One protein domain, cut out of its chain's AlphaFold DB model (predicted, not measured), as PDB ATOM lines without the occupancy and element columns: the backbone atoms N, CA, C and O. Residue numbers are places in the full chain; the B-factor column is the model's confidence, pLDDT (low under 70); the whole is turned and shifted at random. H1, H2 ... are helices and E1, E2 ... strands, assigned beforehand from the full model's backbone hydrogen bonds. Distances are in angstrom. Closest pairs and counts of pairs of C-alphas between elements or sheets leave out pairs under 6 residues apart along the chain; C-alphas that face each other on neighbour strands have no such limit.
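This is residues 11 to 87 of the 89 residues of an uncharacterized protein of Bacteroides coprophilus CAG:333 (UniProt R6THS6). An open, elongated model: a three-strand sheet, E3, E4 and E5, lies nearest the middle, and the separate two-strand hairpin of E1 and E2 makes an arm at one end, with its tip, residues 15 to 20, sticking out free. The short helix H2 only grazes the sheet near the other end, and H1 follows the arm, off the sheet. The printed part has 77 residues with two named helices and five named strands, in the order E1 E2 H1 E3 E4 H2 E5; both sheets, E1 - E2 and E3 - E4 - E5, are antiparallel. The class is mixed, helices and strands, with under half of the residues in named elements. The whole is only just compact, close to loose, with a radius of gyration of the C-alphas of 13.7 A, and spans 43 by 25 by 18 A.

E1, residues 11 to 14, and E2, residues 21 to 25, form a hairpin, antiparallel at 170 degrees; N 11 and O 24 are 2.8 A apart, within hydrogen-bond range. A tight link leads to H1, residues 27 to 30, which is not on the sheet of three strands. E3, residues 42 to 46, and E4, residues 49 to 54, form a second hairpin, antiparallel at 135 degrees, with N 46 and O 49 at 2.9 A. E4 is the inner strand, and its other neighbour is E5, residues 82 to 86, antiparallel at 150 degrees, with N 52 and O 84 at 2.9 A. This sheet is only just strongly twisted, its C-alphas lying up to 4.2 A off the best plane. E1 and E2 are both apart from E3, E4 and E5. H2, residues 66 to 72, is on the sheet but only grazes it, with residues 68 to 72; its closest C-alpha to E5 is that of Cys 71, 7.4 A from that of Val 82. In H2 every O i to N i+4 pair is within hydrogen-bond range; H1 is too short for such a pair, and its one O i to N i+3 pair is not within range.

E1 begins at C-alpha 11, (353.778, 272.457, 381.910), and E2 is 13.3 A long. E4, the longest strand by residues, measures 15.7 A. H2 measures 9.8 A. E5, 12.8 A long, ends at C-alpha 86, (351.883, 266.766, 392.992).

The C-alphas farthest apart are those of Gly 19 and Asp 76, at 43.1 A. The printed part has no cut; the links H1 to E3 and E4 to H2 are long. The mean pLDDT of the printed part is 78.2, with residues 31 to 32, 36, 60 to 62 and 73 to 79 under 70.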
ATOM      1  N   LEU A  11     353.159 272.118 380.640       81.69
ATOM      2  CA  LEU A  11     353.778 272.457 381.910       81.69
ATOM      3  C   LEU A  11     355.295 272.313 381.782       81.69
ATOM      4  O   LEU A  11     355.814 271.215 381.575       81.69
ATOM      5  N   SER A  12     356.001 273.433 381.914       84.75
ATOM      6  CA  SER A  12     357.461 273.465 381.936       84.75
ATOM      7  C   SER A  12     357.961 273.623 383.366       84.75
ATOM      8  O   SER A  12     357.537 274.535 384.075       84.75
ATOM      9  N   VAL A  13     358.898 272.775 383.773       81.25
ATOM     10  CA  VAL A  13     359.540 272.841 385.087       81.25
ATOM     11  C   VAL A  13     361.036 272.954 384.943       81.25
ATOM     12  O   VAL A  13     361.664 272.235 384.171       81.25
ATOM     13  N   TYR A  14     361.599 273.872 385.722       84.81
ATOM     14  CA  TYR A  14     363.030 274.076 385.831       84.81
ATOM     15  C   TYR A  14     363.537 273.503 387.150       84.81
ATOM     16  O   TYR A  14     363.170 273.974 388.230       84.81
ATOM     17  N   ASN A  15     364.412 272.508 387.059       82.56
ATOM     18  CA  ASN A  15     365.111 271.974 388.209       82.56
ATOM     19  C   ASN A  15     366.339 272.851 388.505       82.56
ATOM     20  O   ASN A  15     367.313 272.862 387.756       82.56
ATOM     21  N   LYS A  16     366.302 273.578 389.629       84.19
ATOM     22  CA  LYS A  16     367.384 274.488 390.037       84.19
ATOM     23  C   LYS A  16     368.671 273.770 390.452       84.19
ATOM     24  O   LYS A  16     369.727 274.391 390.375       84.19
ATOM     25  N   SER A  17     368.602 272.517 390.913       85.62
ATOM     26  CA  SER A  17     369.783 271.769 391.358       85.62
ATOM     27  C   SER A  17     370.531 271.126 390.191       85.62
ATOM     28  O   SER A  17     371.759 271.149 390.181       85.62
ATOM     29  N   SER A  18     369.814 270.608 389.187       86.44
ATOM     30  CA  SER A  18     370.424 270.020 387.985       86.44
ATOM     31  C   SER A  18     370.583 270.996 386.815       86.44
ATOM     32  O   SER A  18     371.301 270.696 385.865       86.44
ATOM     33  N   GLY A  19     369.911 272.152 386.852       89.25
ATOM     34  CA  GLY A  19     369.866 273.112 385.744       89.25
ATOM     35  C   GLY A  19     369.056 272.627 384.537       89.25
ATOM     36  O   GLY A  19     369.149 273.211 383.458       89.25
ATOM     37  N   GLN A  20     368.284 271.548 384.685       87.44
ATOM     38  CA  GLN A  20     367.523 270.940 383.596       87.44
ATOM     39  C   GLN A  20     366.104 271.501 383.507       87.44
ATOM     40  O   GLN A  20     365.503 271.889 384.508       87.44
ATOM     41  N   VAL A  21     365.555 271.497 382.292       87.56
ATOM     42  CA  VAL A  21     364.154 271.832 382.022       87.56
ATOM     43  C   VAL A  21     363.432 270.577 381.550       87.56
ATOM     44  O   VAL A  21     363.869 269.936 380.595       87.56
ATOM     45  N   ALA A  22     362.311 270.260 382.187       82.56
ATOM     46  CA  ALA A  22     361.343 269.294 381.691       82.56
ATOM     47  C   ALA A  22     360.140 270.050 381.122       82.56
ATOM     48  O   ALA A  22     359.701 271.042 381.700       82.56
ATOM     49  N   ASN A  23     359.605 269.592 379.993       85.44
ATOM     50  CA  ASN A  23     358.383 270.142 379.423       85.44
ATOM     51  C   ASN A  23     357.414 269.006 379.123       85.44
ATOM     52  O   ASN A  23     357.737 268.107 378.347       85.44
ATOM     53  N   VAL A  24     356.241 269.047 379.742       80.31
ATOM     54  CA  VAL A  24     355.247 267.979 379.663       80.31
ATOM     55  C   VAL A  24     353.980 268.542 379.041       80.31
ATOM     56  O   VAL A  24     353.457 269.563 379.485       80.31
ATOM     57  N   LYS A  25     353.478 267.884 377.995       84.25
ATOM     58  CA  LYS A  25     352.157 268.196 377.447       84.25
ATOM     59  C   LYS A  25     351.112 267.708 378.446       84.25
ATOM     60  O   LYS A  25     351.132 266.532 378.786       84.25
ATOM     61  N   ALA A  26     350.204 268.576 378.889       78.06
ATOM     62  CA  ALA A  26     349.213 268.237 379.913       78.06
ATOM     63  C   ALA A  26     348.411 266.976 379.544       78.06
ATOM     64  O   ALA A  26     348.297 266.062 380.353       78.06
ATOM     65  N   ALA A  27     347.984 266.867 378.283       76.75
ATOM     66  CA  ALA A  27     347.277 265.694 377.761       76.75
ATOM     67  C   ALA A  27     348.041 264.367 377.922       76.75
ATOM     68  O   ALA A  27     347.421 263.322 378.031       76.75
ATOM     69  N   ALA A  28     349.377 264.389 377.965       74.38
ATOM     70  CA  ALA A  28     350.173 263.173 378.131       74.38
ATOM     71  C   ALA A  28     350.174 262.635 379.572       74.38
ATOM     72  O   ALA A  28     350.588 261.508 379.782       74.38
ATOM     73  N   VAL A  29     349.753 263.438 380.555       71.56
ATOM     74  CA  VAL A  29     349.743 263.075 381.985       71.56
ATOM     75  C   VAL A  29     348.344 263.099 382.600       71.56
ATOM     76  O   VAL A  29     348.130 262.472 383.631       71.56
ATOM     77  N   GLN A  30     347.374 263.783 381.981       72.38
ATOM     78  CA  GLN A  30     345.967 263.774 382.414       72.38
ATOM     79  C   GLN A  30     345.384 262.351 382.462       72.38
ATOM     80  O   GLN A  30     344.721 261.995 383.442       72.38
ATOM     81  N   ASP A  31     345.677 261.543 381.439       66.06
ATOM     82  CA  ASP A  31     345.186 260.167 381.311       66.06
ATOM     83  C   ASP A  31     345.863 259.221 382.309       66.06
ATOM     84  O   ASP A  31     345.184 258.455 382.993       66.06
ATOM     85  N   ASP A  32     347.186 259.335 382.462       66.94
ATOM     86  CA  ASP A  32     347.972 258.520 383.397       66.94
ATOM     87  C   ASP A  32     347.536 258.732 384.855       66.94
ATOM     88  O   ASP A  32     347.543 257.803 385.664       66.94
ATOM     89  N   LEU A  33     347.119 259.956 385.192       70.44
ATOM     90  CA  LEU A  33     346.634 260.312 386.525       70.44
ATOM     91  C   LEU A  33     345.143 259.979 386.725       70.44
ATOM     92  O   LEU A  33     344.636 260.058 387.846       70.44
ATOM     93  N   GLY A  34     344.424 259.597 385.663       72.06
ATOM     94  CA  GLY A  34     343.022 259.187 385.730       72.06
ATOM     95  C   GLY A  34     342.074 260.283 386.231       72.06
ATOM     96  O   GLY A  34     341.083 259.959 386.898       72.06
ATOM     97  N   LEU A  35     342.380 261.552 385.924       72.81
ATOM     98  CA  LEU A  35     341.715 262.756 386.458       72.81
ATOM     99  C   LEU A  35     340.473 263.202 385.665       72.81
ATOM    100  O   LEU A  35     339.915 264.258 385.950       72.81
ATOM    101  N   GLY A  36     340.028 262.413 384.682       69.94
ATOM    102  CA  GLY A  36     338.829 262.718 383.892       69.94
ATOM    103  C   GLY A  36     339.039 263.834 382.863       69.94
ATOM    104  O   GLY A  36     338.199 264.722 382.748       69.94
ATOM    105  N   GLY A  37     340.172 263.809 382.150       70.50
ATOM    106  CA  GLY A  37     340.489 264.766 381.079       70.50
ATOM    107  C   GLY A  37     340.948 266.150 381.558       70.50
ATOM    108  O   GLY A  37     341.285 267.012 380.748       70.50
ATOM    109  N   LEU A  38     341.015 266.374 382.875       76.06
ATOM    110  CA  LEU A  38     341.456 267.636 383.465       76.06
ATOM    111  C   LEU A  38     342.895 267.587 383.959       76.06
ATOM    112  O   LEU A  38     343.340 266.619 384.573       76.06
ATOM    113  N   PHE A  39     343.615 268.689 383.737       79.62
ATOM    114  CA  PHE A  39     344.951 268.888 384.290       79.62
ATOM    115  C   PHE A  39     344.853 269.887 385.443       79.62
ATOM    116  O   PHE A  39     344.386 271.006 385.214       79.62
ATOM    117  N   PRO A  40     345.292 269.526 386.660       82.25
ATOM    118  CA  PRO A  40     345.232 270.407 387.816       82.25
ATOM    119  C   PRO A  40     346.305 271.487 387.676       82.25
ATOM    120  O   PRO A  40     347.430 271.330 388.149       82.25
ATOM    121  N   MET A  41     345.971 272.582 386.996       83.00
ATOM    122  CA  MET A  41     346.905 273.684 386.779       83.00
ATOM    123  C   MET A  41     347.441 274.210 388.114       83.00
ATOM    124  O   MET A  41     346.646 274.456 389.023       83.00
ATOM    125  N   PRO A  42     348.767 274.386 388.250       84.12
ATOM    126  CA  PRO A  42     349.350 274.811 389.509       84.12
ATOM    127  C   PRO A  42     348.960 276.263 389.798       84.12
ATOM    128  O   PRO A  42     349.263 277.167 389.020       84.12
ATOM    129  N   VAL A  43     348.289 276.479 390.926       86.62
ATOM    130  CA  VAL A  43     347.907 277.800 391.449       86.62
ATOM    131  C   VAL A  43     348.846 278.273 392.557       86.62
ATOM    132  O   VAL A  43     348.889 279.460 392.871       86.62
ATOM    133  N   GLY A  44     349.620 277.357 393.139       87.19
ATOM    134  CA  GLY A  44     350.567 277.653 394.202       87.19
ATOM    135  C   GLY A  44     351.460 276.465 394.531       87.19
ATOM    136  O   GLY A  44     351.508 275.474 393.799       87.19
ATOM    137  N   THR A  45     352.169 276.588 395.646       88.38
ATOM    138  CA  THR A  45     353.062 275.557 396.173       88.38
ATOM    139  C   THR A  45     352.800 275.352 397.654       88.38
ATOM    140  O   THR A  45     352.622 276.333 398.377       88.38
ATOM    141  N   ASP A  46     352.848 274.102 398.091       89.94
ATOM    142  CA  ASP A  46     352.888 273.711 399.495       89.94
ATOM    143  C   ASP A  46     354.158 272.888 399.707       89.94
ATOM    144  O   ASP A  46     354.322 271.820 399.116       89.94
ATOM    145  N   GLU A  47     355.107 273.446 400.457       87.50
ATOM    146  CA  GLU A  47     356.482 272.940 400.548       87.50
ATOM    147  C   GLU A  47     357.127 272.724 399.158       87.50
ATOM    148  O   GLU A  47     357.396 273.687 398.436       87.50
ATOM    149  N   GLU A  48     357.383 271.469 398.778       85.00
ATOM    150  CA  GLU A  48     357.957 271.071 397.485       85.00
ATOM    151  C   GLU A  48     356.897 270.585 396.477       85.00
ATOM    152  O   GLU A  48     357.235 270.127 395.382       85.00
ATOM    153  N   LEU A  49     355.611 270.658 396.833       86.75
ATOM    154  CA  LEU A  49     354.502 270.186 396.013       86.75
ATOM    155  C   LEU A  49     353.847 271.349 395.276       86.75
ATOM    156  O   LEU A  49     353.566 272.406 395.841       86.75
ATOM    157  N   LEU A  50     353.563 271.135 393.997       87.44
ATOM    158  CA  LEU A  50     352.657 271.976 393.235       87.44
ATOM    159  C   LEU A  50     351.232 271.704 393.706       87.44
ATOM    160  O   LEU A  50     350.825 270.550 393.847       87.44
ATOM    161  N   VAL A  51     350.479 272.779 393.917       89.56
ATOM    162  CA  VAL A  51     349.072 272.721 394.305       89.56
ATOM    163  C   VAL A  51     348.242 273.155 393.113       89.56
ATOM    164  O   VAL A  51     348.350 274.298 392.669       89.56
ATOM    165  N   GLY A  52     347.417 272.251 392.598       88.25
ATOM    166  CA  GLY A  52     346.375 272.556 391.623       88.25
ATOM    167  C   GLY A  52     344.984 272.336 392.207       88.25
ATOM    168  O   GLY A  52     344.834 271.756 393.281       88.25
ATOM    169  N   SER A  53     343.956 272.788 391.496       85.44
ATOM    170  CA  SER A  53     342.559 272.590 391.891       85.44
ATOM    171  C   SER A  53     341.760 271.924 390.779       85.44
ATOM    172  O   SER A  53     341.924 272.269 389.610       85.44
ATOM    173  N   LEU A  54     340.867 271.014 391.155       81.94
ATOM    174  CA  LEU A  54     339.896 270.377 390.272       81.94
ATOM    175  C   LEU A  54     338.486 270.648 390.789       81.94
ATOM    176  O   LEU A  54     338.200 270.428 391.965       81.94
ATOM    177  N   SER A  55     337.603 271.092 389.902       77.06
ATOM    178  CA  SER A  55     336.175 271.229 390.182       77.06
ATOM    179  C   SER A  55     335.404 270.100 389.511       77.06
ATOM    180  O   SER A  55     335.741 269.706 388.395       77.06
ATOM    181  N   LEU A  56     334.346 269.609 390.161       72.75
ATOM    182  CA  LEU A  56     333.414 268.646 389.559       72.75
ATOM    183  C   LEU A  56     332.732 269.204 388.311       72.75
ATOM    184  O   LEU A  56     332.461 268.456 387.378       72.75
ATOM    185  N   LEU A  57     332.490 270.517 388.288       72.88
ATOM    186  CA  LEU A  57     331.814 271.200 387.186       72.88
ATOM    187  C   LEU A  57     332.636 271.203 385.892       72.88
ATOM    188  O   LEU A  57     332.065 271.271 384.808       72.88
ATOM    189  N   ASP A  58     333.960 271.123 386.013       71.94
ATOM    190  CA  ASP A  58     334.875 271.195 384.874       71.94
ATOM    191  C   ASP A  58     335.194 269.802 384.298       71.94
ATOM    192  O   ASP A  58     335.897 269.692 383.296       71.94
ATOM    193  N   MET A  59     334.740 268.718 384.940       73.25
ATOM    194  CA  MET A  59     335.105 267.352 384.556       73.25
ATOM    195  C   MET A  59     334.313 266.887 383.337       73.25
ATOM    196  O   MET A  59     333.105 266.663 383.406       73.25
ATOM    197  N   GLU A  60     335.016 266.693 382.223       64.88
ATOM    198  CA  GLU A  60     334.419 266.241 380.963       64.88
ATOM    199  C   GLU A  60     334.333 264.710 380.871       64.88
ATOM    200  O   GLU A  60     333.413 264.173 380.248       64.88
ATOM    201  N   GLU A  61     335.262 263.990 381.512       67.12
ATOM    202  CA  GLU A  61     335.361 262.535 381.405       67.12
ATOM    203  C   GLU A  61     335.215 261.798 382.736       67.12
ATOM    204  O   GLU A  61     335.357 262.329 383.841       67.12
ATOM    205  N   LYS A  62     334.946 260.494 382.628       68.56
ATOM    206  CA  LYS A  62     334.780 259.626 383.787       68.56
ATOM    207  C   LYS A  62     336.118 259.441 384.495       68.56
ATOM    208  O   LYS A  62     337.010 258.766 383.995       68.56
ATOM    209  N   ILE A  63     336.197 259.951 385.717       71.56
ATOM    210  CA  ILE A  63     337.328 259.743 386.620       71.56
ATOM    211  C   ILE A  63     337.629 258.254 386.743       71.56
ATOM    212  O   ILE A  63     336.727 257.434 386.960       71.56
ATOM    213  N   ILE A  64     338.902 257.892 386.648       70.31
ATOM    214  CA  ILE A  64     339.346 256.507 386.795       70.31
ATOM    215  C   ILE A  64     339.901 256.302 388.204       70.31
ATOM    216  O   ILE A  64     339.507 255.316 388.836       70.31
ATOM    217  N   SER A  65     340.656 257.275 388.738       77.19
ATOM    218  CA  SER A  65     341.261 257.202 390.076       77.19
ATOM    219  C   SER A  65     340.215 256.920 391.175       77.19
ATOM    220  O   SER A  65     339.249 257.679 391.336       77.19
ATOM    221  N   PRO A  66     340.363 255.816 391.931       76.38
ATOM    222  CA  PRO A  66     339.480 255.494 393.048       76.38
ATOM    223  C   PRO A  66     339.647 256.452 394.235       76.38
ATOM    224  O   PRO A  66     338.661 256.744 394.909       76.38
ATOM    225  N   GLU A  67     340.849 256.982 394.462       80.69
ATOM    226  CA  GLU A  67     341.142 257.967 395.508       80.69
ATOM    227  C   GLU A  67     340.398 259.273 395.229       80.69
ATOM    228  O   GLU A  67     339.670 259.772 396.088       80.69
ATOM    229  N   LEU A  68     340.479 259.767 393.989       78.50
ATOM    230  CA  LEU A  68     339.773 260.977 393.583       78.50
ATOM    231  C   LEU A  68     338.252 260.788 393.674       78.50
ATOM    232  O   LEU A  68     337.551 261.653 394.192       78.50
ATOM    233  N   LYS A  69     337.728 259.620 393.277       77.44
ATOM    234  CA  LYS A  69     336.306 259.281 393.480       77.44
ATOM    235  C   LYS A  69     335.893 259.312 394.949       77.44
ATOM    236  O   LYS A  69     334.761 259.689 395.241       77.44
ATOM    237  N   ALA A  70     336.753 258.876 395.867       78.81
ATOM    238  CA  ALA A  70     336.449 258.888 397.295       78.81
ATOM    239  C   ALA A  70     336.407 260.317 397.856       78.81
ATOM    240  O   ALA A  70     335.505 260.619 398.638       78.81
ATOM    241  N   CYS A  71     337.318 261.192 397.416       76.31
ATOM    242  CA  CYS A  71     337.302 262.617 397.757       76.31
ATOM    243  C   CYS A  71     336.047 263.314 397.217       76.31
ATOM    244  O   CYS A  71     335.400 264.072 397.930       76.31
ATOM    245  N   LEU A  72     335.660 263.002 395.982       72.44
ATOM    246  CA  LEU A  72     334.533 263.648 395.315       72.44
ATOM    247  C   LEU A  72     333.167 263.147 395.768       72.44
ATOM    248  O   LEU A  72     332.218 263.912 395.757       72.44
ATOM    249  N   LYS A  73     333.044 261.902 396.241       67.81
ATOM    250  CA  LYS A  73     331.801 261.417 396.871       67.81
ATOM    251  C   LYS A  73     331.402 262.210 398.119       67.81
ATOM    252  O   LYS A  73     330.258 262.105 398.551       67.81
ATOM    253  N   GLN A  74     332.351 262.918 398.726       60.81
ATOM    254  CA  GLN A  74     332.120 263.776 399.884       60.81
ATOM    255  C   GLN A  74     331.856 265.234 399.483       60.81
ATOM    256  O   GLN A  74     331.441 266.012 400.337       60.81
ATOM    257  N   ALA A  75     332.085 265.591 398.216       60.28
ATOM    258  CA  ALA A  75     331.824 266.912 397.667       60.28
ATOM    259  C   ALA A  75     330.449 266.918 396.980       60.28
ATOM    260  O   ALA A  75     330.140 266.058 396.155       60.28
ATOM    261  N   ASP A  76     329.602 267.869 397.347       61.28
ATOM    262  CA  ASP A  76     328.415 268.245 396.588       61.28
ATOM    263  C   ASP A  76     328.807 268.867 395.233       61.28
ATOM    264  O   ASP A  76     329.942 269.293 395.037       61.28
ATOM    265  N   GLU A  77     327.887 268.906 394.261       61.25
ATOM    266  CA  GLU A  77     328.163 269.490 392.930       61.25
ATOM    267  C   GLU A  77     328.504 270.996 392.999       61.25
ATOM    268  O   GLU A  77     329.195 271.507 392.121       61.25
ATOM    269  N   GLU A  78     328.081 271.689 394.065       64.94
ATOM    270  CA  GLU A  78     328.475 273.071 394.409       64.94
ATOM    271  C   GLU A  78     329.638 273.139 395.418       64.94
ATOM    272  O   GLU A  78     329.970 274.205 395.944       64.94
ATOM    273  N   GLY A  79     330.252 271.996 395.706       67.25
ATOM    274  CA  GLY A  79     331.267 271.843 396.728       67.25
ATOM    275  C   GLY A  79     332.578 272.531 396.402       67.25
ATOM    276  O   GLY A  79     332.887 272.894 395.265       67.25
ATOM    277  N   ASN A  80     333.392 272.686 397.443       78.06
ATOM    278  CA  ASN A  80     334.733 273.227 397.291       78.06
ATOM    279  C   ASN A  80     335.553 272.371 396.309       78.06
ATOM    280  O   ASN A  80     335.438 271.140 396.319       78.06
ATOM    281  N   PRO A  81     336.423 272.996 395.497       80.12
ATOM    282  CA  PRO A  81     337.282 272.258 394.588       80.12
ATOM    283  C   PRO A  81     338.211 271.320 395.363       80.12
ATOM    284  O   PRO A  81     338.674 271.628 396.464       80.12
ATOM    285  N   VAL A  82     338.536 270.185 394.754       83.81
ATOM    286  CA  VAL A  82     339.536 269.262 395.286       83.81
ATOM    287  C   VAL A  82     340.919 269.800 394.961       83.81
ATOM    288  O   VAL A  82     341.242 270.065 393.801       83.81
ATOM    289  N   LEU A  83     341.751 269.938 395.987       86.94
ATOM    290  CA  LEU A  83     343.153 270.286 395.814       86.94
ATOM    291  C   LEU A  83     343.960 269.038 395.458       86.94
ATOM    292  O   LEU A  83     343.850 268.002 396.113       86.94
ATOM    293  N   VAL A  84     344.787 269.156 394.424       85.81
ATOM    294  CA  VAL A  84     345.704 268.107 393.979       85.81
ATOM    295  C   VAL A  84     347.122 268.569 394.258       85.81
ATOM    296  O   VAL A  84     347.561 269.593 393.736       85.81
ATOM    297  N   PHE A  85     347.831 267.790 395.066       88.50
ATOM    298  CA  PHE A  85     349.221 268.031 395.428       88.50
ATOM    299  C   PHE A  85     350.100 267.068 394.639       88.50
ATOM    300  O   PHE A  85     349.923 265.853 394.732       88.50
ATOM    301  N   TYR A  86     351.031 267.591 393.844       83.12
ATOM    302  CA  TYR A  86     351.883 266.766 392.992       83.12
ATOM    303  C   TYR A  86     353.291 267.338 392.850       83.12
ATOM    304  O   TYR A  86     353.521 268.538 392.965       83.12
ATOM    305  N   ASN A  87     354.250 266.462 392.570       81.19
ATOM    306  CA  ASN A  87     355.587 266.841 392.137       81.19
ATOM    307  C   ASN A  87     355.875 266.239 390.766       81.19
ATOM    308  O   ASN A  87     355.254 265.270 390.336       81.19
TER     309      ASN A  87